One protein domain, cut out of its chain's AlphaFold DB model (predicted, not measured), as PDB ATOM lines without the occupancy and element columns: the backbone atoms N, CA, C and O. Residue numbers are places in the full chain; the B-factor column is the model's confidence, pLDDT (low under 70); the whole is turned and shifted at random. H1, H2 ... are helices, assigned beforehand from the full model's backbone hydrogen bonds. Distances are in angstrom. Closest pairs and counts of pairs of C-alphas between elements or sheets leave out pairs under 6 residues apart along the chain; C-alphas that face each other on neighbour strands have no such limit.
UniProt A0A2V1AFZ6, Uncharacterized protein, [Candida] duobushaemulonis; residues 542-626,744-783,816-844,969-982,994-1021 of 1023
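AT A GLANCE: This is residues 542 to 626, 744 to 783, 816 to 844, 969 to 982 and 994 to 1021 of the 1023 residues of an uncharacterized protein of [Candida] duobushaemulonis (UniProt A0A2V1AFZ6). The long helix H5 runs through the middle of a helical cluster, with H2 slanting past it on one side together with the short H3, with H8 crossing it steeply on another side, and with H9, side by side with H8 and running the opposite way, standing at the end of H5 where residues 755 to 759 lie. H6 only just meets H5, with 3 pairs of C-alphas within 8 A, and H7 goes on from there as an arm whose residues 838 to 843 stick out, while a loop at residues 548 to 554 sticks out elsewhere and the small H4 is set off from the other helices. The printed part has 196 residues in five stretches, with ten named helices in the order H1 to H10 and no named strand; its class is all helix. It is only just compact, close to loose, with a radius of gyration of the C-alphas of 19.2 A, and spans 62 by 46 by 39 A.

HOW THE PARTS SIT: The hub is H5, residues 755 to 777, which touches five other helices. H2, residues 578 to 600, touches it with residues 585 to 592 alone, closest at the C-alphas of Ile 589 and Ile 768, 7.0 A apart; the two run the same way at a shallow tilt of 33 degrees, only just short of steep. H3, residues 611 to 615, touches H2, closest at the C-alphas of Ile 589 and Leu 614, 6.6 A apart, and H5, closest at those of Leu 614 and Val 764, 7.1 A apart. H8, residues 969 to 981, touches H5 at a steep tilt of 65 degrees, opposite ways, with the C-alphas of Val 766 and Met 973 closest at 6.4 A. H9, residues 994 to 1013, touches H8 at a shallow tilt of 13 degrees, opposite ways, with the C-alphas of Ala 981 and Met 1006 closest at 6.7 A. H9 and H5 only just touch, with 3 pairs of C-alphas within 8 A, closest at those of Leu 755 and Thr 1009, 6.6 A apart. H6, residues 820 to 828, only just touches H5, closest at the C-alphas of Phe 772 and Thr 823, 7.3 A apart, at a shallow tilt of 31 degrees. H6 and H7, residues 831 to 843, meet only through their link. H10, residues 1016 to 1019, is close to H8 and to H9 but not clearly touching either. H1, residues 542 to 545, and H4, residues 621 to 626, touch no helix. Every O i to N i+4 pair is within hydrogen-bond range in H2, H3, H4, H5, H6, H7 and H8, and 15 of 16 are in H9; H1 and H10 are too short for such a pair.

IN THESE COORDINATES: H2 and H5, 23 residues each, measure 33.5 A and 33.1 A from first to last C-alpha; H9 measures 29.6 A, H7 18.8 A, H8 18.1 A and H6 12.0 A. C-alpha 542, where H1 begins, is at (25.006, -10.695, 50.795). H5 begins with C-alpha 755 at (57.885, 8.268, 70.680), and H10 ends with C-alpha 1019 at (53.127, 0.325, 80.429).

THE WHOLE: The C-alphas of Ser 844 and Asp 994 are the two farthest apart, at 67.0 A. Four cuts leave gaps between C-alphas of 12.6 A from 626 to 744, 18.8 A from 783 to 816, 39.8 A from 844 to 969 and 20.3 A from 982 to 994. The link from H1 to H2 is long, with 32 residues. The mean pLDDT of the printed part is 70.8, and 81 residues are under 70, among them residues 546 to 557 and 994 to 1021.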
ATOM      1  N   ASP A 542      25.808  -9.665  51.468       71.00
ATOM      2  CA  ASP A 542      25.006 -10.695  50.795       71.00
ATOM      3  C   ASP A 542      25.688 -11.242  49.515       71.00
ATOM      4  O   ASP A 542      25.373 -12.346  49.075       71.00
ATOM      5  N   LEU A 543      26.672 -10.529  48.948       74.75
ATOM      6  CA  LEU A 543      27.516 -11.003  47.836       74.75
ATOM      7  C   LEU A 543      28.760 -11.772  48.315       74.75
ATOM      8  O   LEU A 543      29.277 -12.616  47.585       74.75
ATOM      9  N   TRP A 544      29.238 -11.487  49.528       76.75
ATOM     10  CA  TRP A 544      30.335 -12.202  50.190       76.75
ATOM     11  C   TRP A 544      29.864 -13.557  50.745       76.75
ATOM     12  O   TRP A 544      30.493 -14.582  50.491       76.75
ATOM     13  N   LYS A 545      28.710 -13.587  51.424       73.56
ATOM     14  CA  LYS A 545      28.178 -14.789  52.088       73.56
ATOM     15  C   LYS A 545      27.693 -15.873  51.122       73.56
ATOM     16  O   LYS A 545      27.817 -17.057  51.415       73.56
ATOM     17  N   ASN A 546      27.140 -15.481  49.975       68.12
ATOM     18  CA  ASN A 546      26.513 -16.400  49.018       68.12
ATOM     19  C   ASN A 546      27.469 -16.879  47.900       68.12
ATOM     20  O   ASN A 546      27.008 -17.315  46.843       68.12
ATOM     21  N   GLN A 547      28.795 -16.793  48.084       64.56
ATOM     22  CA  GLN A 547      29.749 -17.261  47.069       64.56
ATOM     23  C   GLN A 547      29.804 -18.803  46.993       64.56
ATOM     24  O   GLN A 547      30.018 -19.458  48.014       64.56
ATOM     25  N   PRO A 548      29.698 -19.415  45.795       54.91
ATOM     26  CA  PRO A 548      29.928 -20.846  45.636       54.91
ATOM     27  C   PRO A 548      31.429 -21.177  45.791       54.91
ATOM     28  O   PRO A 548      32.272 -20.450  45.253       54.91
ATOM     29  N   PRO A 549      31.799 -22.284  46.467       49.09
ATOM     30  CA  PRO A 549      33.195 -22.670  46.678       49.09
ATOM     31  C   PRO A 549      33.829 -23.228  45.388       49.09
ATOM     32  O   PRO A 549      33.912 -24.437  45.185       49.09
ATOM     33  N   GLY A 550      34.273 -22.334  44.497       49.84
ATOM     34  CA  GLY A 550      34.889 -22.667  43.207       49.84
ATOM     35  C   GLY A 550      36.322 -22.124  43.059       49.84
ATOM     36  O   GLY A 550      36.555 -20.948  43.339       49.84
ATOM     37  N   PRO A 551      37.290 -22.912  42.544       53.53
ATOM     38  CA  PRO A 551      38.722 -22.571  42.557       53.53
ATOM     39  C   PRO A 551      39.157 -21.470  41.569       53.53
ATOM     40  O   PRO A 551      40.350 -21.216  41.430       53.53
ATOM     41  N   LYS A 552      38.221 -20.832  40.851       50.12
ATOM     42  CA  LYS A 552      38.500 -19.777  39.854       50.12
ATOM     43  C   LYS A 552      37.651 -18.508  40.019       50.12
ATOM     44  O   LYS A 552      37.676 -17.651  39.143       50.12
ATOM     45  N   SER A 553      36.912 -18.366  41.123       48.62
ATOM     46  CA  SER A 553      36.205 -17.114  41.428       48.62
ATOM     47  C   SER A 553      37.148 -16.111  42.095       48.62
ATOM     48  O   SER A 553      37.838 -16.446  43.062       48.62
ATOM     49  N   THR A 554      37.169 -14.865  41.620       52.50
ATOM     50  CA  THR A 554      37.807 -13.757  42.341       52.50
ATOM     51  C   THR A 554      37.029 -13.495  43.627       52.50
ATOM     52  O   THR A 554      35.933 -12.931  43.579       52.50
ATOM     53  N   ARG A 555      37.585 -13.918  44.773       58.78
ATOM     54  CA  ARG A 555      36.975 -13.732  46.101       58.78
ATOM     55  C   ARG A 555      36.560 -12.272  46.285       58.78
ATOM     56  O   ARG A 555      37.419 -11.387  46.300       58.78
ATOM     57  N   VAL A 556      35.258 -12.024  46.432       62.59
ATOM     58  CA  VAL A 556      34.755 -10.685  46.764       62.59
ATOM     59  C   VAL A 556      35.230 -10.375  48.177       62.59
ATOM     60  O   VAL A 556      35.007 -11.159  49.096       62.59
ATOM     61  N   LYS A 557      35.938  -9.259  48.349       66.38
ATOM     62  CA  LYS A 557      36.392  -8.823  49.670       66.38
ATOM     63  C   LYS A 557      35.230  -8.157  50.401       66.38
ATOM     64  O   LYS A 557      34.458  -7.419  49.793       66.38
ATOM     65  N   LEU A 558      35.124  -8.429  51.699       72.75
ATOM     66  CA  LEU A 558      34.251  -7.672  52.588       72.75
ATOM     67  C   LEU A 558      34.793  -6.238  52.707       72.75
ATOM     68  O   LEU A 558      35.959  -6.054  53.073       72.75
ATOM     69  N   ASP A 559      33.944  -5.263  52.383       76.12
ATOM     70  CA  ASP A 559      34.207  -3.831  52.541       76.12
ATOM     71  C   ASP A 559      33.451  -3.310  53.771       76.12
ATOM     72  O   ASP A 559      32.288  -3.659  53.983       76.12
ATOM     73  N   PHE A 560      34.107  -2.453  54.549       77.00
ATOM     74  CA  PHE A 560      33.620  -1.850  55.788       77.00
ATOM     75  C   PHE A 560      33.323  -0.367  55.534       77.00
ATOM     76  O   PHE A 560      34.212   0.371  55.113       77.00
ATOM     77  N   PHE A 561      32.062   0.054  55.682       73.56
ATOM     78  CA  PHE A 561      31.560   1.372  55.254       73.56
ATOM     79  C   PHE A 561      31.986   1.754  53.814       73.56
ATOM     80  O   PHE A 561      32.319   2.898  53.510       73.56
ATOM     81  N   GLY A 562      32.015   0.764  52.912       62.56
ATOM     82  CA  GLY A 562      32.436   0.934  51.513       62.56
ATOM     83  C   GLY A 562      33.953   1.014  51.280       62.56
ATOM     84  O   GLY A 562      34.373   1.227  50.145       62.56
ATOM     85  N   GLN A 563      34.775   0.824  52.317       73.12
ATOM     86  CA  GLN A 563      36.238   0.883  52.258       73.12
ATOM     87  C   GLN A 563      36.868  -0.510  52.454       73.12
ATOM     88  O   GLN A 563      36.312  -1.344  53.172       73.12
ATOM     89  N   PRO A 564      38.037  -0.796  51.851       74.44
ATOM     90  CA  PRO A 564      38.713  -2.074  52.046       74.44
ATOM     91  C   PRO A 564      39.267  -2.184  53.474       74.44
ATOM     92  O   PRO A 564      40.010  -1.311  53.919       74.44
ATOM     93  N   ILE A 565      38.959  -3.284  54.171       76.44
ATOM     94  CA  ILE A 565      39.481  -3.557  55.523       76.44
ATOM     95  C   ILE A 565      41.020  -3.575  55.500       76.44
ATOM     96  O   ILE A 565      41.620  -4.397  54.796       76.44
ATOM     97  N   LEU A 566      41.636  -2.688  56.286       75.12
ATOM     98  CA  LEU A 566      43.087  -2.559  56.440       75.12
ATOM     99  C   LEU A 566      43.613  -3.567  57.478       75.12
ATOM    100  O   LEU A 566      43.059  -3.673  58.572       75.12
ATOM    101  N   SER A 567      44.703  -4.276  57.170       74.25
ATOM    102  CA  SER A 567      45.435  -5.091  58.155       74.25
ATOM    103  C   SER A 567      46.464  -4.250  58.920       74.25
ATOM    104  O   SER A 567      47.006  -3.288  58.372       74.25
ATOM    105  N   LEU A 568      46.783  -4.643  60.162       68.56
ATOM    106  CA  LEU A 568      47.800  -3.978  60.998       68.56
ATOM    107  C   LEU A 568      49.163  -3.880  60.291       68.56
ATOM    108  O   LEU A 568      49.767  -2.810  60.253       68.56
ATOM    109  N   GLU A 569      49.590  -4.965  59.640       69.44
ATOM    110  CA  GLU A 569      50.798  -5.032  58.798       69.44
ATOM    111  C   GLU A 569      50.842  -3.955  57.698       69.44
ATOM    112  O   GLU A 569      51.911  -3.547  57.244       69.44
ATOM    113  N   SER A 570      49.672  -3.518  57.220       67.25
ATOM    114  CA  SER A 570      49.545  -2.580  56.107       67.25
ATOM    115  C   SER A 570      49.609  -1.117  56.552       67.25
ATOM    116  O   SER A 570      49.817  -0.258  55.691       67.25
ATOM    117  N   PHE A 571      49.461  -0.806  57.845       69.12
ATOM    118  CA  PHE A 571      49.373   0.577  58.340       69.12
ATOM    119  C   PHE A 571      50.618   1.406  57.980       69.12
ATOM    120  O   PHE A 571      50.486   2.523  57.484       69.12
ATOM    121  N   LEU A 572      51.821   0.838  58.130       63.44
ATOM    122  CA  LEU A 572      53.078   1.528  57.801       63.44
ATOM    123  C   LEU A 572      53.226   1.803  56.299       63.44
ATOM    124  O   LEU A 572      53.599   2.904  55.903       63.44
ATOM    125  N   SER A 573      52.845   0.842  55.450       63.50
ATOM    126  CA  SER A 573      52.844   1.010  53.983       63.50
ATOM    127  C   SER A 573      51.849   2.069  53.482       63.50
ATOM    128  O   SER A 573      51.842   2.417  52.304       63.50
ATOM    129  N   HIS A 574      50.979   2.568  54.364       60.78
ATOM    130  CA  HIS A 574      49.955   3.571  54.081       60.78
ATOM    131  C   HIS A 574      50.294   4.944  54.696       60.78
ATOM    132  O   HIS A 574      49.405   5.775  54.867       60.78
ATOM    133  N   ASN A 575      51.578   5.223  54.966       59.12
ATOM    134  CA  ASN A 575      52.075   6.477  55.560       59.12
ATOM    135  C   ASN A 575      51.541   7.758  54.868       59.12
ATOM    136  O   ASN A 575      51.188   8.727  55.537       59.12
ATOM    137  N   ASN A 576      51.382   7.732  53.537       59.34
ATOM    138  CA  ASN A 576      50.845   8.847  52.739       59.34
ATOM    139  C   ASN A 576      49.297   8.897  52.668       59.34
ATOM    140  O   ASN A 576      48.738   9.694  51.920       59.34
ATOM    141  N   LYS A 577      48.581   8.042  53.416       68.88
ATOM    142  CA  LYS A 577      47.108   7.904  53.407       68.88
ATOM    143  C   LYS A 577      46.501   8.046  54.809       68.88
ATOM    144  O   LYS A 577      45.564   7.334  55.164       68.88
ATOM    145  N   LEU A 578      47.019   8.993  55.594       71.56
ATOM    146  CA  LEU A 578      46.647   9.243  56.995       71.56
ATOM    147  C   LEU A 578      45.124   9.303  57.236       71.56
ATOM    148  O   LEU A 578      44.616   8.661  58.151       71.56
ATOM    149  N   ILE A 579      44.402  10.006  56.357       74.25
ATOM    150  CA  ILE A 579      42.936  10.162  56.379       74.25
ATOM    151  C   ILE A 579      42.223   8.800  56.343       74.25
ATOM    152  O   ILE A 579      41.273   8.586  57.087       74.25
ATOM    153  N   ALA A 580      42.698   7.850  55.530       73.94
ATOM    154  CA  ALA A 580      42.092   6.521  55.429       73.94
ATOM    155  C   ALA A 580      42.339   5.662  56.683       73.94
ATOM    156  O   ALA A 580      41.486   4.855  57.041       73.94
ATOM    157  N   ILE A 581      43.475   5.844  57.367       77.31
ATOM    158  CA  ILE A 581      43.778   5.137  58.622       77.31
ATOM    159  C   ILE A 581      42.918   5.693  59.763       77.31
ATOM    160  O   ILE A 581      42.296   4.916  60.485       77.31
ATOM    161  N   ASN A 582      42.833   7.022  59.895       79.12
ATOM    162  CA  ASN A 582      41.989   7.665  60.904       79.12
ATOM    163  C   ASN A 582      40.514   7.303  60.706       79.12
ATOM    164  O   ASN A 582      39.907   6.755  61.617       79.12
ATOM    165  N   MET A 583      39.978   7.494  59.498       79.69
ATOM    166  CA  MET A 583      38.586   7.183  59.162       79.69
ATOM    167  C   MET A 583      38.242   5.696  59.359       79.69
ATOM    168  O   MET A 583      37.135   5.374  59.781       79.69
ATOM    169  N   PHE A 584      39.179   4.773  59.108       81.31
ATOM    170  CA  PHE A 584      38.991   3.350  59.415       81.31
ATOM    171  C   PHE A 584      38.876   3.096  60.928       81.31
ATOM    172  O   PHE A 584      37.969   2.385  61.357       81.31
ATOM    173  N   LEU A 585      39.746   3.701  61.744       80.94
ATOM    174  CA  LEU A 585      39.730   3.556  63.206       80.94
ATOM    175  C   LEU A 585      38.533   4.272  63.858       80.94
ATOM    176  O   LEU A 585      37.903   3.712  64.750       80.94
ATOM    177  N   GLU A 586      38.172   5.462  63.380       82.31
ATOM    178  CA  GLU A 586      36.979   6.213  63.796       82.31
ATOM    179  C   GLU A 586      35.707   5.394  63.508       82.31
ATOM    180  O   GLU A 586      34.894   5.180  64.406       82.31
ATOM    181  N   ASN A 587      35.586   4.806  62.310       82.38
ATOM    182  CA  ASN A 587      34.482   3.903  61.965       82.38
ATOM    183  C   ASN A 587      34.439   2.625  62.828       82.38
ATOM    184  O   ASN A 587      33.350   2.134  63.129       82.38
ATOM    185  N   LEU A 588      35.587   2.079  63.254       82.62
ATOM    186  CA  LEU A 588      35.629   0.950  64.196       82.62
ATOM    187  C   LEU A 588      35.108   1.343  65.589       82.62
ATOM    188  O   LEU A 588      34.370   0.567  66.195       82.62
ATOM    189  N   ILE A 589      35.428   2.544  66.079       82.12
ATOM    190  CA  ILE A 589      34.895   3.062  67.350       82.12
ATOM    191  C   ILE A 589      33.382   3.313  67.229       82.12
ATOM    192  O   ILE A 589      32.624   2.885  68.099       82.12
ATOM    193  N   HIS A 590      32.915   3.912  66.126       82.25
ATOM    194  CA  HIS A 590      31.479   4.070  65.857       82.25
ATOM    195  C   HIS A 590      30.735   2.723  65.818       82.25
ATOM    196  O   HIS A 590      29.635   2.626  66.362       82.25
ATOM    197  N   LEU A 591      31.335   1.665  65.255       83.38
ATOM    198  CA  LEU A 591      30.753   0.319  65.303       83.38
ATOM    199  C   LEU A 591      30.600  -0.189  66.748       83.38
ATOM    200  O   LEU A 591      29.564  -0.768  67.065       83.38
ATOM    201  N   GLN A 592      31.581   0.037  67.629       82.94
ATOM    202  CA  GLN A 592      31.488  -0.380  69.038       82.94
ATOM    203  C   GLN A 592      30.356   0.339  69.781       82.94
ATOM    204  O   GLN A 592      29.580  -0.320  70.470       82.94
ATOM    205  N   VAL A 593      30.208   1.656  69.587       83.56
ATOM    206  CA  VAL A 593      29.097   2.436  70.164       83.56
ATOM    207  C   VAL A 593      27.746   1.871  69.711       83.56
ATOM    208  O   VAL A 593      26.906   1.536  70.546       83.56
ATOM    209  N   LEU A 594      27.566   1.671  68.401       81.75
ATOM    210  CA  LEU A 594      26.315   1.162  67.826       81.75
ATOM    211  C   LEU A 594      26.009  -0.291  68.238       81.75
ATOM    212  O   LEU A 594      24.841  -0.656  68.356       81.75
ATOM    213  N   MET A 595      27.026  -1.125  68.485       81.12
ATOM    214  CA  MET A 595      26.843  -2.478  69.033       81.12
ATOM    215  C   MET A 595      26.392  -2.456  70.501       81.12
ATOM    216  O   MET A 595      25.477  -3.196  70.863       81.12
ATOM    217  N   VAL A 596      26.988  -1.603  71.343       82.88
ATOM    218  CA  VAL A 596      26.608  -1.483  72.763       82.88
ATOM    219  C   VAL A 596      25.197  -0.923  72.915       82.88
ATOM    220  O   VAL A 596      24.404  -1.480  73.678       82.88
ATOM    221  N   GLU A 597      24.847   0.116  72.153       80.38
ATOM    222  CA  GLU A 597      23.493   0.682  72.128       80.38
ATOM    223  C   GLU A 597      22.461  -0.386  71.727       80.38
ATOM    224  O   GLU A 597      21.508  -0.650  72.463       80.38
ATOM    225  N   LEU A 598      22.709  -1.080  70.611       81.12
ATOM    226  CA  LEU A 598      21.858  -2.149  70.091       81.12
ATOM    227  C   LEU A 598      21.590  -3.256  71.122       81.12
ATOM    228  O   LEU A 598      20.451  -3.712  71.255       81.12
ATOM    229  N   LEU A 599      22.621  -3.713  71.836       76.56
ATOM    230  CA  LEU A 599      22.517  -4.827  72.784       76.56
ATOM    231  C   LEU A 599      21.885  -4.411  74.127       76.56
ATOM    232  O   LEU A 599      21.135  -5.199  74.711       76.56
ATOM    233  N   SER A 600      22.103  -3.166  74.568       72.56
ATOM    234  CA  SER A 600      21.622  -2.645  75.861       72.56
ATOM    235  C   SER A 600      20.101  -2.468  75.941       72.56
ATOM    236  O   SER A 600      19.530  -2.551  77.029       72.56
ATOM    237  N   ILE A 601      19.416  -2.326  74.798       65.56
ATOM    238  CA  ILE A 601      17.942  -2.223  74.692       65.56
ATOM    239  C   ILE A 601      17.211  -3.422  75.354       65.56
ATOM    240  O   ILE A 601      16.032  -3.329  75.691       65.56
ATOM    241  N   GLY A 602      17.905  -4.546  75.584       55.50
ATOM    242  CA  GLY A 602      17.379  -5.766  76.207       55.50
ATOM    243  C   GLY A 602      17.545  -5.901  77.729       55.50
ATOM    244  O   GLY A 602      17.317  -6.998  78.236       55.50
ATOM    245  N   GLY A 603      17.980  -4.863  78.455       56.28
ATOM    246  CA  GLY A 603      18.120  -4.888  79.926       56.28
ATOM    247  C   GLY A 603      19.368  -5.606  80.467       56.28
ATOM    248  O   GLY A 603      19.592  -5.628  81.673       56.28
ATOM    249  N   THR A 604      20.199  -6.158  79.583       57.03
ATOM    250  CA  THR A 604      21.539  -6.687  79.878       57.03
ATOM    251  C   THR A 604      22.581  -5.666  79.394       57.03
ATOM    252  O   THR A 604      22.805  -5.610  78.181       57.03
ATOM    253  N   PRO A 605      23.178  -4.832  80.267       63.25
ATOM    254  CA  PRO A 605      24.151  -3.829  79.841       63.25
ATOM    255  C   PRO A 605      25.451  -4.500  79.378       63.25
ATOM    256  O   PRO A 605      26.106  -5.200  80.145       63.25
ATOM    257  N   VAL A 606      25.824  -4.279  78.116       68.19
ATOM    258  CA  VAL A 606      27.090  -4.760  77.538       68.19
ATOM    259  C   VAL A 606      28.174  -3.737  77.858       68.19
ATOM    260  O   VAL A 606      28.278  -2.699  77.205       68.19
ATOM    261  N   HIS A 607      28.941  -3.995  78.916       71.00
ATOM    262  CA  HIS A 607      29.970  -3.083  79.405       71.00
ATOM    263  C   HIS A 607      31.298  -3.294  78.658       71.00
ATOM    264  O   HIS A 607      31.928  -4.343  78.784       71.00
ATOM    265  N   LEU A 608      31.735  -2.284  77.895       76.81
ATOM    266  CA  LEU A 608      33.033  -2.271  77.210       76.81
ATOM    267  C   LEU A 608      34.001  -1.308  77.925       76.81
ATOM    268  O   LEU A 608      33.811  -0.090  77.834       76.81
ATOM    269  N   PRO A 609      35.053  -1.805  78.607       73.25
ATOM    270  CA  PRO A 609      35.805  -1.034  79.603       73.25
ATOM    271  C   PRO A 609      36.589   0.160  79.043       73.25
ATOM    272  O   PRO A 609      36.923   1.073  79.796       73.25
ATOM    273  N   PHE A 610      36.883   0.197  77.737       77.44
ATOM    274  CA  PHE A 610      37.626   1.302  77.118       77.44
ATOM    275  C   PHE A 610      36.774   2.224  76.234       77.44
ATOM    276  O   PHE A 610      37.321   3.138  75.612       77.44
ATOM    277  N   LEU A 611      35.450   2.025  76.157       77.94
ATOM    278  CA  LEU A 611      34.592   2.766  75.221       77.94
ATOM    279  C   LEU A 611      34.623   4.286  75.464       77.94
ATOM    280  O   LEU A 611      34.891   5.040  74.530       77.94
ATOM    281  N   ASP A 612      34.479   4.734  76.713       77.25
ATOM    282  CA  ASP A 612      34.542   6.155  77.102       77.25
ATOM    283  C   ASP A 612      35.855   6.847  76.703       77.25
ATOM    284  O   ASP A 612      35.876   8.034  76.369       77.25
ATOM    285  N   PHE A 613      36.970   6.114  76.732       78.75
ATOM    286  CA  PHE A 613      38.278   6.628  76.324       78.75
ATOM    287  C   PHE A 613      38.375   6.778  74.800       78.75
ATOM    288  O   PHE A 613      38.938   7.763  74.308       78.75
ATOM    289  N   LEU A 614      37.814   5.814  74.062       77.81
ATOM    290  CA  LEU A 614      37.806   5.780  72.600       77.81
ATOM    291  C   LEU A 614      36.854   6.823  72.003       77.81
ATOM    292  O   LEU A 614      37.255   7.528  71.081       77.81
ATOM    293  N   VAL A 615      35.654   6.999  72.567       80.19
ATOM    294  CA  VAL A 615      34.693   8.033  72.138       80.19
ATOM    295  C   VAL A 615      35.320   9.429  72.218       80.19
ATOM    296  O   VAL A 615      35.207  10.202  71.274       80.19
ATOM    297  N   ARG A 616      36.109   9.727  73.262       80.56
ATOM    298  CA  ARG A 616      36.850  11.003  73.384       80.56
ATOM    299  C   ARG A 616      37.918  11.225  72.295       80.56
ATOM    300  O   ARG A 616      38.390  12.354  72.139       80.56
ATOM    301  N   GLN A 617      38.314  10.184  71.549       73.62
ATOM    302  CA  GLN A 617      39.208  10.299  70.387       73.62
ATOM    303  C   GLN A 617      38.461  10.519  69.055       73.62
ATOM    304  O   GLN A 617      39.128  10.702  68.039       73.62
ATOM    305  N   LEU A 618      37.124  10.535  69.027       76.31
ATOM    306  CA  LEU A 618      36.339  10.940  67.850       76.31
ATOM    307  C   LEU A 618      36.282  12.476  67.736       76.31
ATOM    308  O   LEU A 618      36.340  13.151  68.765       76.31
ATOM    309  N   PRO A 619      36.197  13.071  66.533       70.75
ATOM    310  CA  PRO A 619      36.064  14.519  66.377       70.75
ATOM    311  C   PRO A 619      34.642  15.007  66.725       70.75
ATOM    312  O   PRO A 619      33.667  14.589  66.105       70.75
ATOM    313  N   ASP A 620      34.530  15.910  67.704       70.00
ATOM    314  CA  ASP A 620      33.258  16.509  68.149       70.00
ATOM    315  C   ASP A 620      32.952  17.812  67.394       70.00
ATOM    316  O   ASP A 620      33.868  18.452  66.877       70.00
ATOM    317  N   GLY A 621      31.696  18.278  67.417       63.75
ATOM    318  CA  GLY A 621      31.295  19.567  66.822       63.75
ATOM    319  C   GLY A 621      32.189  20.735  67.259       63.75
ATOM    320  O   GLY A 621      32.818  21.370  66.421       63.75
ATOM    321  N   SER A 622      32.390  20.900  68.569       63.03
ATOM    322  CA  SER A 622      33.262  21.941  69.139       63.03
ATOM    323  C   SER A 622      34.742  21.821  68.747       63.03
ATOM    324  O   SER A 622      35.482  22.800  68.822       63.03
ATOM    325  N   PHE A 623      35.199  20.643  68.309       69.19
ATOM    326  CA  PHE A 623      36.539  20.459  67.750       69.19
ATOM    327  C   PHE A 623      36.598  20.869  66.271       69.19
ATOM    328  O   PHE A 623      37.595  21.459  65.855       69.19
ATOM    329  N   PHE A 624      35.536  20.632  65.490       67.06
ATOM    330  CA  PHE A 624      35.409  21.225  64.155       67.06
ATOM    331  C   PHE A 624      35.338  22.753  64.238       67.06
ATOM    332  O   PHE A 624      36.057  23.412  63.492       67.06
ATOM    333  N   ASP A 625      34.578  23.309  65.188       68.50
ATOM    334  CA  ASP A 625      34.480  24.758  65.409       68.50
ATOM    335  C   ASP A 625      35.854  25.370  65.733       68.50
ATOM    336  O   ASP A 625      36.293  26.285  65.044       68.50
ATOM    337  N   GLN A 626      36.604  24.805  66.692       70.94
ATOM    338  CA  GLN A 626      37.961  25.265  67.046       70.94
ATOM    339  C   GLN A 626      38.992  25.116  65.915       70.94
ATOM    340  O   GLN A 626      39.978  25.857  65.864       70.94
ATOM    341  N   LYS A 744      41.492  13.393  65.193       70.19
ATOM    342  CA  LYS A 744      42.152  13.426  66.515       70.19
ATOM    343  C   LYS A 744      43.148  12.279  66.753       70.19
ATOM    344  O   LYS A 744      44.004  12.409  67.630       70.19
ATOM    345  N   ILE A 745      43.035  11.158  66.028       73.19
ATOM    346  CA  ILE A 745      43.820   9.935  66.295       73.19
ATOM    347  C   ILE A 745      45.275  10.084  65.814       73.19
ATOM    348  O   ILE A 745      46.196   9.982  66.626       73.19
ATOM    349  N   LEU A 746      45.493  10.375  64.526       75.19
ATOM    350  CA  LEU A 746      46.799  10.740  63.964       75.19
ATOM    351  C   LEU A 746      46.738  12.100  63.259       75.19
ATOM    352  O   LEU A 746      46.076  12.250  62.232       75.19
ATOM    353  N   THR A 747      47.505  13.066  63.764       70.38
ATOM    354  CA  THR A 747      47.644  14.423  63.197       70.38
ATOM    355  C   THR A 747      48.898  14.603  62.328       70.38
ATOM    356  O   THR A 747      49.087  15.655  61.721       70.38
ATOM    357  N   LYS A 748      49.776  13.593  62.267       73.25
ATOM    358  CA  LYS A 748      51.060  13.600  61.544       73.25
ATOM    359  C   LYS A 748      51.310  12.227  60.898       73.25
ATOM    360  O   LYS A 748      50.885  11.227  61.477       73.25
ATOM    361  N   PRO A 749      52.036  12.144  59.765       70.25
ATOM    362  CA  PRO A 749      52.521  10.868  59.229       70.25
ATOM    363  C   PRO A 749      53.505  10.199  60.202       70.25
ATOM    364  O   PRO A 749      54.171  10.885  60.984       70.25
ATOM    365  N   PHE A 750      53.645   8.872  60.127       68.75
ATOM    366  CA  PHE A 750      54.424   8.069  61.082       68.75
ATOM    367  C   PHE A 750      55.896   8.494  61.185       68.75
ATOM    368  O   PHE A 750      56.482   8.422  62.260       68.75
ATOM    369  N   THR A 751      56.474   9.024  60.104       66.19
ATOM    370  CA  THR A 751      57.842   9.578  60.057       66.19
ATOM    371  C   THR A 751      58.049  10.857  60.870       66.19
ATOM    372  O   THR A 751      59.192  11.259  61.079       66.19
ATOM    373  N   LYS A 752      56.973  11.521  61.312       69.19
ATOM    374  CA  LYS A 752      57.005  12.778  62.080       69.19
ATOM    375  C   LYS A 752      56.364  12.653  63.470       69.19
ATOM    376  O   LYS A 752      56.188  13.665  64.150       69.19
ATOM    377  N   LEU A 753      56.007  11.439  63.899       72.38
ATOM    378  CA  LEU A 753      55.516  11.177  65.253       72.38
ATOM    379  C   LEU A 753      56.678  11.133  66.249       72.38
ATOM    380  O   LEU A 753      57.724  10.541  65.993       72.38
ATOM    381  N   THR A 754      56.473  11.704  67.432       75.88
ATOM    382  CA  THR A 754      57.337  11.448  68.589       75.88
ATOM    383  C   THR A 754      57.054  10.069  69.188       75.88
ATOM    384  O   THR A 754      55.972   9.500  69.015       75.88
ATOM    385  N   LEU A 755      58.012   9.543  69.960       72.38
ATOM    386  CA  LEU A 755      57.885   8.268  70.680       72.38
ATOM    387  C   LEU A 755      56.569   8.179  71.487       72.38
ATOM    388  O   LEU A 755      55.884   7.159  71.458       72.38
ATOM    389  N   LYS A 756      56.191   9.279  72.154       72.88
ATOM    390  CA  LYS A 756      54.974   9.390  72.974       72.88
ATOM    391  C   LYS A 756      53.690   9.378  72.136       72.88
ATOM    392  O   LYS A 756      52.716   8.749  72.535       72.88
ATOM    393  N   GLU A 757      53.683  10.036  70.976       74.38
ATOM    394  CA  GLU A 757      52.522  10.051  70.070       74.38
ATOM    395  C   GLU A 757      52.267   8.666  69.455       74.38
ATOM    396  O   GLU A 757      51.123   8.220  69.408       74.38
ATOM    397  N   TYR A 758      53.321   7.939  69.067       76.62
ATOM    398  CA  TYR A 758      53.195   6.566  68.560       76.62
ATOM    399  C   TYR A 758      52.735   5.575  69.640       76.62
ATOM    400  O   TYR A 758      51.865   4.749  69.378       76.62
ATOM    401  N   LEU A 759      53.252   5.672  70.872       74.50
ATOM    402  CA  LEU A 759      52.777   4.831  71.979       74.50
ATOM    403  C   LEU A 759      51.302   5.114  72.323       74.50
ATOM    404  O   LEU A 759      50.554   4.171  72.585       74.50
ATOM    405  N   LYS A 760      50.843   6.375  72.223       77.88
ATOM    406  CA  LYS A 760      49.409   6.711  72.319       77.88
ATOM    407  C   LYS A 760      48.601   6.055  71.189       77.88
ATOM    408  O   LYS A 760      47.548   5.488  71.462       77.88
ATOM    409  N   PHE A 761      49.085   6.095  69.945       80.50
ATOM    410  CA  PHE A 761      48.427   5.443  68.806       80.50
ATOM    411  C   PHE A 761      48.284   3.923  69.003       80.50
ATOM    412  O   PHE A 761      47.185   3.393  68.852       80.50
ATOM    413  N   ILE A 762      49.352   3.231  69.419       78.56
ATOM    414  CA  ILE A 762      49.295   1.790  69.714       78.56
ATOM    415  C   ILE A 762      48.328   1.498  70.877       78.56
ATOM    416  O   ILE A 762      47.547   0.557  70.774       78.56
ATOM    417  N   SER A 763      48.300   2.327  71.929       78.06
ATOM    418  CA  SER A 763      47.325   2.202  73.031       78.06
ATOM    419  C   SER A 763      45.868   2.315  72.544       78.06
ATOM    420  O   SER A 763      45.029   1.512  72.946       78.06
ATOM    421  N   VAL A 764      45.562   3.225  71.607       80.75
ATOM    422  CA  VAL A 764      44.225   3.315  70.975       80.75
ATOM    423  C   VAL A 764      43.889   2.043  70.185       80.75
ATOM    424  O   VAL A 764      42.801   1.498  70.356       80.75
ATOM    425  N   VAL A 765      44.816   1.529  69.369       81.06
ATOM    426  CA  VAL A 765      44.609   0.294  68.585       81.06
ATOM    427  C   VAL A 765      44.378  -0.923  69.492       81.06
ATOM    428  O   VAL A 765      43.461  -1.703  69.241       81.06
ATOM    429  N   VAL A 766      45.151  -1.064  70.574       80.44
ATOM    430  CA  VAL A 766      44.977  -2.137  71.567       80.44
ATOM    431  C   VAL A 766      43.629  -2.018  72.285       80.44
ATOM    432  O   VAL A 766      42.901  -3.005  72.370       80.44
ATOM    433  N   LYS A 767      43.244  -0.816  72.734       81.31
ATOM    434  CA  LYS A 767      41.955  -0.579  73.408       81.31
ATOM    435  C   LYS A 767      40.751  -0.865  72.491       81.31
ATOM    436  O   LYS A 767      39.750  -1.391  72.969       81.31
ATOM    437  N   ILE A 768      40.861  -0.620  71.177       82.56
ATOM    438  CA  ILE A 768      39.855  -1.047  70.182       82.56
ATOM    439  C   ILE A 768      39.778  -2.580  70.091       82.56
ATOM    440  O   ILE A 768      38.676  -3.125  70.118       82.56
ATOM    441  N   LEU A 769      40.916  -3.276  69.989       81.31
ATOM    442  CA  LEU A 769      40.955  -4.740  69.858       81.31
ATOM    443  C   LEU A 769      40.370  -5.450  71.089       81.31
ATOM    444  O   LEU A 769      39.491  -6.292  70.926       81.31
ATOM    445  N   VAL A 770      40.774  -5.062  72.304       80.88
ATOM    446  CA  VAL A 770      40.274  -5.673  73.552       80.88
ATOM    447  C   VAL A 770      38.763  -5.466  73.715       80.88
ATOM    448  O   VAL A 770      38.051  -6.409  74.052       80.88
ATOM    449  N   ASN A 771      38.236  -4.280  73.385       83.44
ATOM    450  CA  ASN A 771      36.786  -4.048  73.363       83.44
ATOM    451  C   ASN A 771      36.047  -4.993  72.388       83.44
ATOM    452  O   ASN A 771      34.943  -5.438  72.696       83.44
ATOM    453  N   PHE A 772      36.624  -5.313  71.221       80.94
ATOM    454  CA  PHE A 772      36.012  -6.276  70.296       80.94
ATOM    455  C   PHE A 772      36.139  -7.730  70.768       80.94
ATOM    456  O   PHE A 772      35.210  -8.501  70.544       80.94
ATOM    457  N   GLU A 773      37.237  -8.114  71.422       77.50
ATOM    458  CA  GLU A 773      37.401  -9.466  71.978       77.50
ATOM    459  C   GLU A 773      36.380  -9.722  73.102       77.50
ATOM    460  O   GLU A 773      35.682 -10.735  73.076       77.50
ATOM    461  N   ILE A 774      36.176  -8.742  73.994       78.50
ATOM    462  CA  ILE A 774      35.122  -8.763  75.024       78.50
ATOM    463  C   ILE A 774      33.722  -8.839  74.388       78.50
ATOM    464  O   ILE A 774      32.906  -9.660  74.804       78.50
ATOM    465  N   LEU A 775      33.443  -8.035  73.352       79.12
ATOM    466  CA  LEU A 775      32.153  -8.051  72.646       79.12
ATOM    467  C   LEU A 775      31.855  -9.417  72.000       79.12
ATOM    468  O   LEU A 775      30.715  -9.884  72.047       79.12
ATOM    469  N   ILE A 776      32.863 -10.056  71.400       78.31
ATOM    470  CA  ILE A 776      32.747 -11.386  70.784       78.31
ATOM    471  C   ILE A 776      32.494 -12.447  71.861       78.31
ATOM    472  O   ILE A 776      31.537 -13.212  71.729       78.31
ATOM    473  N   HIS A 777      33.250 -12.428  72.962       76.12
ATOM    474  CA  HIS A 777      33.076 -13.365  74.074       76.12
ATOM    475  C   HIS A 777      31.690 -13.243  74.738       76.12
ATOM    476  O   HIS A 777      31.036 -14.243  75.024       76.12
ATOM    477  N   GLN A 778      31.184 -12.016  74.914       73.62
ATOM    478  CA  GLN A 778      29.853 -11.746  75.476       73.62
ATOM    479  C   GLN A 778      28.682 -12.029  74.507       73.62
ATOM    480  O   GLN A 778      27.524 -11.897  74.913       73.62
ATOM    481  N   THR A 779      28.929 -12.397  73.238       74.38
ATOM    482  CA  THR A 779      27.849 -12.616  72.250       74.38
ATOM    483  C   THR A 779      28.007 -13.851  71.361       74.38
ATOM    484  O   THR A 779      27.105 -14.678  71.299       74.38
ATOM    485  N   ILE A 780      29.108 -14.003  70.633       71.75
ATOM    486  CA  ILE A 780      29.267 -15.072  69.635       71.75
ATOM    487  C   ILE A 780      29.631 -16.389  70.320       71.75
ATOM    488  O   ILE A 780      29.042 -17.424  70.005       71.75
ATOM    489  N   ASP A 781      30.526 -16.344  71.307       67.69
ATOM    490  CA  ASP A 781      30.979 -17.539  72.028       67.69
ATOM    491  C   ASP A 781      29.921 -18.088  73.003       67.69
ATOM    492  O   ASP A 781      29.982 -19.252  73.400       67.69
ATOM    493  N   THR A 782      28.881 -17.305  73.321       63.56
ATOM    494  CA  THR A 782      27.726 -17.781  74.104       63.56
ATOM    495  C   THR A 782      26.762 -18.652  73.287       63.56
ATOM    496  O   THR A 782      25.770 -19.134  73.836       63.56
ATOM    497  N   VAL A 783      26.988 -18.835  71.979       65.25
ATOM    498  CA  VAL A 783      26.133 -19.649  71.101       65.25
ATOM    499  C   VAL A 783      26.662 -21.088  71.038       65.25
ATOM    500  O   VAL A 783      27.769 -21.303  70.539       65.25
ATOM    501  N   ARG A 816      44.719 -15.235  65.122       56.41
ATOM    502  CA  ARG A 816      43.284 -14.945  64.944       56.41
ATOM    503  C   ARG A 816      42.791 -13.774  65.793       56.41
ATOM    504  O   ARG A 816      41.917 -13.055  65.315       56.41
ATOM    505  N   ARG A 817      43.356 -13.544  66.985       61.41
ATOM    506  CA  ARG A 817      42.893 -12.506  67.932       61.41
ATOM    507  C   ARG A 817      43.135 -11.077  67.436       61.41
ATOM    508  O   ARG A 817      42.305 -10.200  67.650       61.41
ATOM    509  N   TYR A 818      44.244 -10.846  66.733       66.56
ATOM    510  CA  TYR A 818      44.714  -9.497  66.377       66.56
ATOM    511  C   TYR A 818      44.405  -9.064  64.929       66.56
ATOM    512  O   TYR A 818      44.913  -8.043  64.465       66.56
ATOM    513  N   ASP A 819      43.588  -9.820  64.188       75.69
ATOM    514  CA  ASP A 819      43.275  -9.537  62.782       75.69
ATOM    515  C   ASP A 819      41.864  -8.958  62.605       75.69
ATOM    516  O   ASP A 819      40.877  -9.697  62.561       75.69
ATOM    517  N   PHE A 820      41.788  -7.636  62.399       76.31
ATOM    518  CA  PHE A 820      40.544  -6.900  62.129       76.31
ATOM    519  C   PHE A 820      39.666  -7.528  61.037       76.31
ATOM    520  O   PHE A 820      38.445  -7.372  61.086       76.31
ATOM    521  N   ARG A 821      40.241  -8.243  60.056       78.75
ATOM    522  CA  ARG A 821      39.452  -8.975  59.059       78.75
ATOM    523  C   ARG A 821      38.582 -10.035  59.724       78.75
ATOM    524  O   ARG A 821      37.377 -10.045  59.500       78.75
ATOM    525  N   LYS A 822      39.188 -10.892  60.544       76.75
ATOM    526  CA  LYS A 822      38.511 -12.003  61.226       76.75
ATOM    527  C   LYS A 822      37.526 -11.474  62.268       76.75
ATOM    528  O   LYS A 822      36.411 -11.979  62.351       76.75
ATOM    529  N   THR A 823      37.888 -10.409  62.987       78.19
ATOM    530  CA  THR A 823      37.000  -9.705  63.929       78.19
ATOM    531  C   THR A 823      35.725  -9.203  63.239       78.19
ATOM    532  O   THR A 823      34.621  -9.494  63.693       78.19
ATOM    533  N   LEU A 824      35.857  -8.490  62.112       79.69
ATOM    534  CA  LEU A 824      34.716  -7.941  61.370       79.69
ATOM    535  C   LEU A 824      33.899  -9.022  60.648       79.69
ATOM    536  O   LEU A 824      32.673  -8.926  60.620       79.69
ATOM    537  N   GLU A 825      34.547 -10.052  60.099       80.00
ATOM    538  CA  GLU A 825      33.868 -11.209  59.500       80.00
ATOM    539  C   GLU A 825      33.044 -11.969  60.566       80.00
ATOM    540  O   GLU A 825      31.892 -12.308  60.303       80.00
ATOM    541  N   SER A 826      33.559 -12.115  61.796       77.12
ATOM    542  CA  SER A 826      32.838 -12.699  62.942       77.12
ATOM    543  C   SER A 826      31.619 -11.861  63.366       77.12
ATOM    544  O   SER A 826      30.497 -12.369  63.420       77.12
ATOM    545  N   ILE A 827      31.790 -10.544  63.560       80.50
ATOM    546  CA  ILE A 827      30.689  -9.612  63.891       80.50
ATOM    547  C   ILE A 827      29.589  -9.643  62.814       80.50
ATOM    548  O   ILE A 827      28.395  -9.608  63.119       80.50
ATOM    549  N   ALA A 828      29.961  -9.783  61.540       77.88
ATOM    550  CA  ALA A 828      28.999  -9.892  60.450       77.88
ATOM    551  C   ALA A 828      28.171 -11.203  60.486       77.88
ATOM    552  O   ALA A 828      27.111 -11.272  59.854       77.88
ATOM    553  N   GLU A 829      28.584 -12.230  61.236       81.06
ATOM    554  CA  GLU A 829      27.871 -13.508  61.403       81.06
ATOM    555  C   GLU A 829      26.986 -13.617  62.664       81.06
ATOM    556  O   GLU A 829      26.283 -14.622  62.819       81.06
ATOM    557  N   MET A 830      26.875 -12.558  63.484       78.19
ATOM    558  CA  MET A 830      26.027 -12.500  64.701       78.19
ATOM    559  C   MET A 830      24.519 -12.784  64.485       78.19
ATOM    560  O   MET A 830      23.770 -12.919  65.453       78.19
ATOM    561  N   ASP A 831      24.060 -12.975  63.239       79.00
ATOM    562  CA  ASP A 831      22.759 -13.584  62.898       79.00
ATOM    563  C   ASP A 831      22.427 -14.822  63.749       79.00
ATOM    564  O   ASP A 831      21.257 -15.061  64.047       79.00
ATOM    565  N   GLN A 832      23.432 -15.644  64.077       78.12
ATOM    566  CA  GLN A 832      23.238 -16.887  64.831       78.12
ATOM    567  C   GLN A 832      22.900 -16.609  66.304       78.12
ATOM    568  O   GLN A 832      21.952 -17.196  66.826       78.12
ATOM    569  N   TYR A 833      23.586 -15.648  66.930       81.44
ATOM    570  CA  TYR A 833      23.338 -15.208  68.307       81.44
ATOM    571  C   TYR A 833      21.914 -14.679  68.499       81.44
ATOM    572  O   TYR A 833      21.177 -15.161  69.358       81.44
ATOM    573  N   PHE A 834      21.472 -13.750  67.646       81.25
ATOM    574  CA  PHE A 834      20.116 -13.202  67.751       81.25
ATOM    575  C   PHE A 834      19.033 -14.273  67.542       81.25
ATOM    576  O   PHE A 834      18.010 -14.254  68.227       81.25
ATOM    577  N   LYS A 835      19.261 -15.250  66.652       82.62
ATOM    578  CA  LYS A 835      18.349 -16.392  66.470       82.62
ATOM    579  C   LYS A 835      18.315 -17.304  67.697       82.62
ATOM    580  O   LYS A 835      17.224 -17.715  68.084       82.62
ATOM    581  N   HIS A 836      19.461 -17.567  68.329       81.62
ATOM    582  CA  HIS A 836      19.537 -18.330  69.578       81.62
ATOM    583  C   HIS A 836      18.757 -17.635  70.704       81.62
ATOM    584  O   HIS A 836      17.834 -18.228  71.257       81.62
ATOM    585  N   ARG A 837      19.012 -16.337  70.934       79.31
ATOM    586  CA  ARG A 837      18.340 -15.518  71.961       79.31
ATOM    587  C   ARG A 837      16.812 -15.499  71.795       79.31
ATOM    588  O   ARG A 837      16.077 -15.672  72.766       79.31
ATOM    589  N   ILE A 838      16.320 -15.371  70.556       82.19
ATOM    590  CA  ILE A 838      14.881 -15.461  70.229       82.19
ATOM    591  C   ILE A 838      14.332 -16.884  70.461       82.19
ATOM    592  O   ILE A 838      13.177 -17.045  70.871       82.19
ATOM    593  N   GLN A 839      15.133 -17.923  70.208       81.25
ATOM    594  CA  GLN A 839      14.743 -19.319  70.407       81.25
ATOM    595  C   GLN A 839      14.663 -19.691  71.896       81.25
ATOM    596  O   GLN A 839      13.661 -20.282  72.299       81.25
ATOM    597  N   GLU A 840      15.624 -19.297  72.731       77.31
ATOM    598  CA  GLU A 840      15.610 -19.516  74.189       77.31
ATOM    599  C   GLU A 840      14.354 -18.914  74.836       77.31
ATOM    600  O   GLU A 840      13.580 -19.608  75.503       77.31
ATOM    601  N   GLN A 841      14.071 -17.648  74.520       72.81
ATOM    602  CA  GLN A 841      12.863 -16.937  74.957       72.81
ATOM    603  C   GLN A 841      11.563 -17.559  74.406       72.81
ATOM    604  O   GLN A 841      10.482 -17.318  74.940       72.81
ATOM    605  N   SER A 842      11.635 -18.391  73.358       66.62
ATOM    606  CA  SER A 842      10.491 -19.172  72.867       66.62
ATOM    607  C   SER A 842      10.300 -20.513  73.591       66.62
ATOM    608  O   SER A 842       9.167 -20.986  73.681       66.62
ATOM    609  N   VAL A 843      11.369 -21.107  74.137       62.78
ATOM    610  CA  VAL A 843      11.304 -22.354  74.922       62.78
ATOM    611  C   VAL A 843      10.714 -22.087  76.307       62.78
ATOM    612  O   VAL A 843       9.866 -22.856  76.753       62.78
ATOM    613  N   SER A 844      11.064 -20.954  76.931       56.09
ATOM    614  CA  SER A 844      10.492 -20.493  78.211       56.09
ATOM    615  C   SER A 844       8.957 -20.360  78.201       56.09
ATOM    616  O   SER A 844       8.325 -20.475  79.247       56.09
ATOM    617  N   LEU A 969      47.555  -7.512  79.144       67.00
ATOM    618  CA  LEU A 969      47.618  -6.259  78.390       67.00
ATOM    619  C   LEU A 969      49.037  -5.907  77.905       67.00
ATOM    620  O   LEU A 969      49.175  -5.139  76.945       67.00
ATOM    621  N   LYS A 970      50.093  -6.448  78.528       66.75
ATOM    622  CA  LYS A 970      51.469  -6.300  78.049       66.75
ATOM    623  C   LYS A 970      51.735  -7.247  76.887       66.75
ATOM    624  O   LYS A 970      52.239  -6.777  75.873       66.75
ATOM    625  N   GLU A 971      51.348  -8.523  76.976       72.94
ATOM    626  CA  GLU A 971      51.463  -9.468  75.853       72.94
ATOM    627  C   GLU A 971      50.702  -8.967  74.612       72.94
ATOM    628  O   GLU A 971      51.268  -8.941  73.516       72.94
ATOM    629  N   VAL A 972      49.461  -8.493  74.781       69.75
ATOM    630  CA  VAL A 972      48.659  -7.913  73.688       69.75
ATOM    631  C   VAL A 972      49.377  -6.721  73.046       69.75
ATOM    632  O   VAL A 972      49.503  -6.660  71.821       69.75
ATOM    633  N   MET A 973      49.895  -5.785  73.850       70.88
ATOM    634  CA  MET A 973      50.575  -4.589  73.340       70.88
ATOM    635  C   MET A 973      51.888  -4.924  72.618       70.88
ATOM    636  O   MET A 973      52.166  -4.367  71.553       70.88
ATOM    637  N   ASP A 974      52.663  -5.870  73.148       72.12
ATOM    638  CA  ASP A 974      53.890  -6.369  72.528       72.12
ATOM    639  C   ASP A 974      53.592  -7.099  71.205       72.12
ATOM    640  O   ASP A 974      54.344  -6.971  70.239       72.12
ATOM    641  N   ASN A 975      52.494  -7.857  71.126       69.00
ATOM    642  CA  ASN A 975      52.094  -8.583  69.918       69.00
ATOM    643  C   ASN A 975      51.560  -7.645  68.825       69.00
ATOM    644  O   ASN A 975      51.985  -7.759  67.673       69.00
ATOM    645  N   VAL A 976      50.742  -6.646  69.172       70.06
ATOM    646  CA  VAL A 976      50.328  -5.585  68.233       70.06
ATOM    647  C   VAL A 976      51.538  -4.772  67.751       70.06
ATOM    648  O   VAL A 976      51.635  -4.479  66.558       70.06
ATOM    649  N   HIS A 977      52.508  -4.466  68.625       71.75
ATOM    650  CA  HIS A 977      53.755  -3.792  68.229       71.75
ATOM    651  C   HIS A 977      54.570  -4.625  67.228       71.75
ATOM    652  O   HIS A 977      54.958  -4.099  66.184       71.75
ATOM    653  N   LYS A 978      54.754  -5.931  67.486       73.81
ATOM    654  CA  LYS A 978      55.420  -6.871  66.562       73.81
ATOM    655  C   LYS A 978      54.706  -6.939  65.206       73.81
ATOM    656  O   LYS A 978      55.373  -6.863  64.179       73.81
ATOM    657  N   LEU A 979      53.374  -7.054  65.185       68.69
ATOM    658  CA  LEU A 979      52.582  -7.156  63.949       68.69
ATOM    659  C   LEU A 979      52.667  -5.888  63.091       68.69
ATOM    660  O   LEU A 979      52.872  -5.982  61.881       68.69
ATOM    661  N   VAL A 980      52.586  -4.702  63.706       70.31
ATOM    662  CA  VAL A 980      52.789  -3.429  62.997       70.31
ATOM    663  C   VAL A 980      54.233  -3.320  62.486       70.31
ATOM    664  O   VAL A 980      54.440  -2.996  61.319       70.31
ATOM    665  N   ALA A 981      55.236  -3.648  63.309       65.38
ATOM    666  CA  ALA A 981      56.654  -3.540  62.947       65.38
ATOM    667  C   ALA A 981      57.134  -4.573  61.900       65.38
ATOM    668  O   ALA A 981      58.137  -4.336  61.228       65.38
ATOM    669  N   ASN A 982      56.432  -5.699  61.738       63.81
ATOM    670  CA  ASN A 982      56.753  -6.745  60.757       63.81
ATOM    671  C   ASN A 982      56.158  -6.488  59.354       63.81
ATOM    672  O   ASN A 982      56.342  -7.314  58.454       63.81
ATOM    673  N   ASP A 994      63.935   7.441  47.838       46.19
ATOM    674  CA  ASP A 994      63.420   8.334  48.900       46.19
ATOM    675  C   ASP A 994      62.689   7.574  50.030       46.19
ATOM    676  O   ASP A 994      62.611   8.031  51.177       46.19
ATOM    677  N   ASP A 995      62.165   6.384  49.728       53.25
ATOM    678  CA  ASP A 995      61.401   5.564  50.664       53.25
ATOM    679  C   ASP A 995      62.304   4.719  51.599       53.25
ATOM    680  O   ASP A 995      61.804   4.097  52.539       53.25
ATOM    681  N   GLU A 996      63.633   4.672  51.406       55.34
ATOM    682  CA  GLU A 996      64.545   3.952  52.320       55.34
ATOM    683  C   GLU A 996      64.803   4.728  53.623       55.34
ATOM    684  O   GLU A 996      64.671   4.168  54.715       55.34
ATOM    685  N   ALA A 997      65.068   6.036  53.549       52.06
ATOM    686  CA  ALA A 997      65.261   6.876  54.739       52.06
ATOM    687  C   ALA A 997      64.016   6.876  55.655       52.06
ATOM    688  O   ALA A 997      64.127   6.850  56.886       52.06
ATOM    689  N   VAL A 998      62.825   6.820  55.049       55.03
ATOM    690  CA  VAL A 998      61.522   6.655  55.714       55.03
ATOM    691  C   VAL A 998      61.445   5.337  56.496       55.03
ATOM    692  O   VAL A 998      61.028   5.328  57.664       55.03
ATOM    693  N   LYS A 999      61.890   4.228  55.892       58.81
ATOM    694  CA  LYS A 999      61.951   2.901  56.531       58.81
ATOM    695  C   LYS A 999      62.976   2.875  57.665       58.81
ATOM    696  O   LYS A 999      62.656   2.402  58.751       58.81
ATOM    697  N   ILE A1000      64.163   3.457  57.479       59.41
ATOM    698  CA  ILE A1000      65.217   3.510  58.509       59.41
ATOM    699  C   ILE A1000      64.761   4.324  59.733       59.41
ATOM    700  O   ILE A1000      64.939   3.884  60.875       59.41
ATOM    701  N   ALA A1001      64.129   5.484  59.525       58.44
ATOM    702  CA  ALA A1001      63.621   6.325  60.610       58.44
ATOM    703  C   ALA A1001      62.521   5.620  61.426       58.44
ATOM    704  O   ALA A1001      62.600   5.553  62.657       58.44
ATOM    705  N   THR A1002      61.528   5.031  60.750       62.41
ATOM    706  CA  THR A1002      60.431   4.302  61.412       62.41
ATOM    707  C   THR A1002      60.915   3.018  62.095       62.41
ATOM    708  O   THR A1002      60.540   2.758  63.238       62.41
ATOM    709  N   GLN A1003      61.837   2.267  61.487       64.12
ATOM    710  CA  GLN A1003      62.438   1.074  62.093       64.12
ATOM    711  C   GLN A1003      63.283   1.407  63.338       64.12
ATOM    712  O   GLN A1003      63.240   0.679  64.334       64.12
ATOM    713  N   THR A1004      64.003   2.533  63.332       65.75
ATOM    714  CA  THR A1004      64.746   3.029  64.507       65.75
ATOM    715  C   THR A1004      63.790   3.412  65.640       65.75
ATOM    716  O   THR A1004      63.993   3.027  66.793       65.75
ATOM    717  N   MET A1005      62.688   4.094  65.313       66.00
ATOM    718  CA  MET A1005      61.617   4.414  66.259       66.00
ATOM    719  C   MET A1005      60.964   3.151  66.855       66.00
ATOM    720  O   MET A1005      60.679   3.106  68.055       66.00
ATOM    721  N   MET A1006      60.774   2.097  66.056       67.88
ATOM    722  CA  MET A1006      60.237   0.807  66.511       67.88
ATOM    723  C   MET A1006      61.207   0.059  67.428       67.88
ATOM    724  O   MET A1006      60.787  -0.498  68.441       67.88
ATOM    725  N   LYS A1007      62.513   0.108  67.140       68.31
ATOM    726  CA  LYS A1007      63.544  -0.454  68.022       68.31
ATOM    727  C   LYS A1007      63.551   0.238  69.391       68.31
ATOM    728  O   LYS A1007      63.575  -0.447  70.410       68.31
ATOM    729  N   ASN A1008      63.444   1.568  69.413       65.44
ATOM    730  CA  ASN A1008      63.443   2.357  70.650       65.44
ATOM    731  C   ASN A1008      62.128   2.219  71.443       65.44
ATOM    732  O   ASN A1008      62.155   2.095  72.667       65.44
ATOM    733  N   THR A1009      60.969   2.183  70.776       65.69
ATOM    734  CA  THR A1009      59.682   1.929  71.458       65.69
ATOM    735  C   THR A1009      59.628   0.534  72.073       65.69
ATOM    736  O   THR A1009      59.142   0.408  73.191       65.69
ATOM    737  N   ARG A1010      60.207  -0.492  71.432       66.62
ATOM    738  CA  ARG A1010      60.291  -1.846  72.006       66.62
ATOM    739  C   ARG A1010      61.076  -1.894  73.324       66.62
ATOM    740  O   ARG A1010      60.665  -2.600  74.238       66.62
ATOM    741  N   SER A1011      62.160  -1.124  73.467       64.12
ATOM    742  CA  SER A1011      62.864  -1.008  74.759       64.12
ATOM    743  C   SER A1011      62.050  -0.284  75.838       64.12
ATOM    744  O   SER A1011      62.218  -0.593  77.010       64.12
ATOM    745  N   HIS A1012      61.142   0.623  75.463       62.25
ATOM    746  CA  HIS A1012      60.236   1.277  76.414       62.25
ATOM    747  C   HIS A1012      58.996   0.431  76.758       62.25
ATOM    748  O   HIS A1012      58.507   0.533  77.871       62.25
ATOM    749  N   LEU A1013      58.510  -0.436  75.862       61.78
ATOM    750  CA  LEU A1013      57.421  -1.386  76.159       61.78
ATOM    751  C   LEU A1013      57.867  -2.543  77.071       61.78
ATOM    752  O   LEU A1013      57.065  -3.105  77.816       61.78
ATOM    753  N   ALA A1014      59.162  -2.869  77.067       60.22
ATOM    754  CA  ALA A1014      59.737  -3.798  78.034       60.22
ATOM    755  C   ALA A1014      59.635  -3.275  79.485       60.22
ATOM    756  O   ALA A1014      59.501  -4.086  80.405       60.22
ATOM    757  N   ASP A1015      59.643  -1.954  79.685       63.75
ATOM    758  CA  ASP A1015      59.575  -1.298  80.993       63.75
ATOM    759  C   ASP A1015      58.139  -1.270  81.547       63.75
ATOM    760  O   ASP A1015      57.202  -0.759  80.929       63.75
ATOM    761  N   TRP A1016      57.958  -1.839  82.739       54.91
ATOM    762  CA  TRP A1016      56.651  -1.965  83.388       54.91
ATOM    763  C   TRP A1016      56.082  -0.607  83.837       54.91
ATOM    764  O   TRP A1016      54.866  -0.440  83.836       54.91
ATOM    765  N   ASP A1017      56.938   0.374  84.150       53.50
ATOM    766  CA  ASP A1017      56.529   1.724  84.582       53.50
ATOM    767  C   ASP A1017      56.148   2.642  83.400       53.50
ATOM    768  O   ASP A1017      55.516   3.681  83.574       53.50
ATOM    769  N   VAL A1018      56.471   2.251  82.164       59.19
ATOM    770  CA  VAL A1018      55.936   2.905  80.955       59.19
ATOM    771  C   VAL A1018      54.560   2.339  80.611       59.19
ATOM    772  O   VAL A1018      53.646   3.097  80.285       59.19
ATOM    773  N   VAL A1019      54.395   1.015  80.710       55.59
ATOM    774  CA  VAL A1019      53.127   0.325  80.429       55.59
ATOM    775  C   VAL A1019      52.049   0.714  81.447       55.59
ATOM    776  O   VAL A1019      50.947   1.085  81.046       55.59
ATOM    777  N   SER A1020      52.368   0.736  82.747       54.56
ATOM    778  CA  SER A1020      51.424   1.114  83.816       54.56
ATOM    779  C   SER A1020      50.921   2.563  83.736       54.56
ATOM    780  O   SER A1020      49.871   2.873  84.289       54.56
ATOM    781  N   ARG A1021      51.647   3.451  83.041       57.72
ATOM    782  CA  ARG A1021      51.287   4.866  82.827       57.72
ATOM    783  C   ARG A1021      50.591   5.132  81.482       57.72
ATOM    784  O   ARG A1021      50.291   6.287  81.175       57.72
TER     785      ARG A1021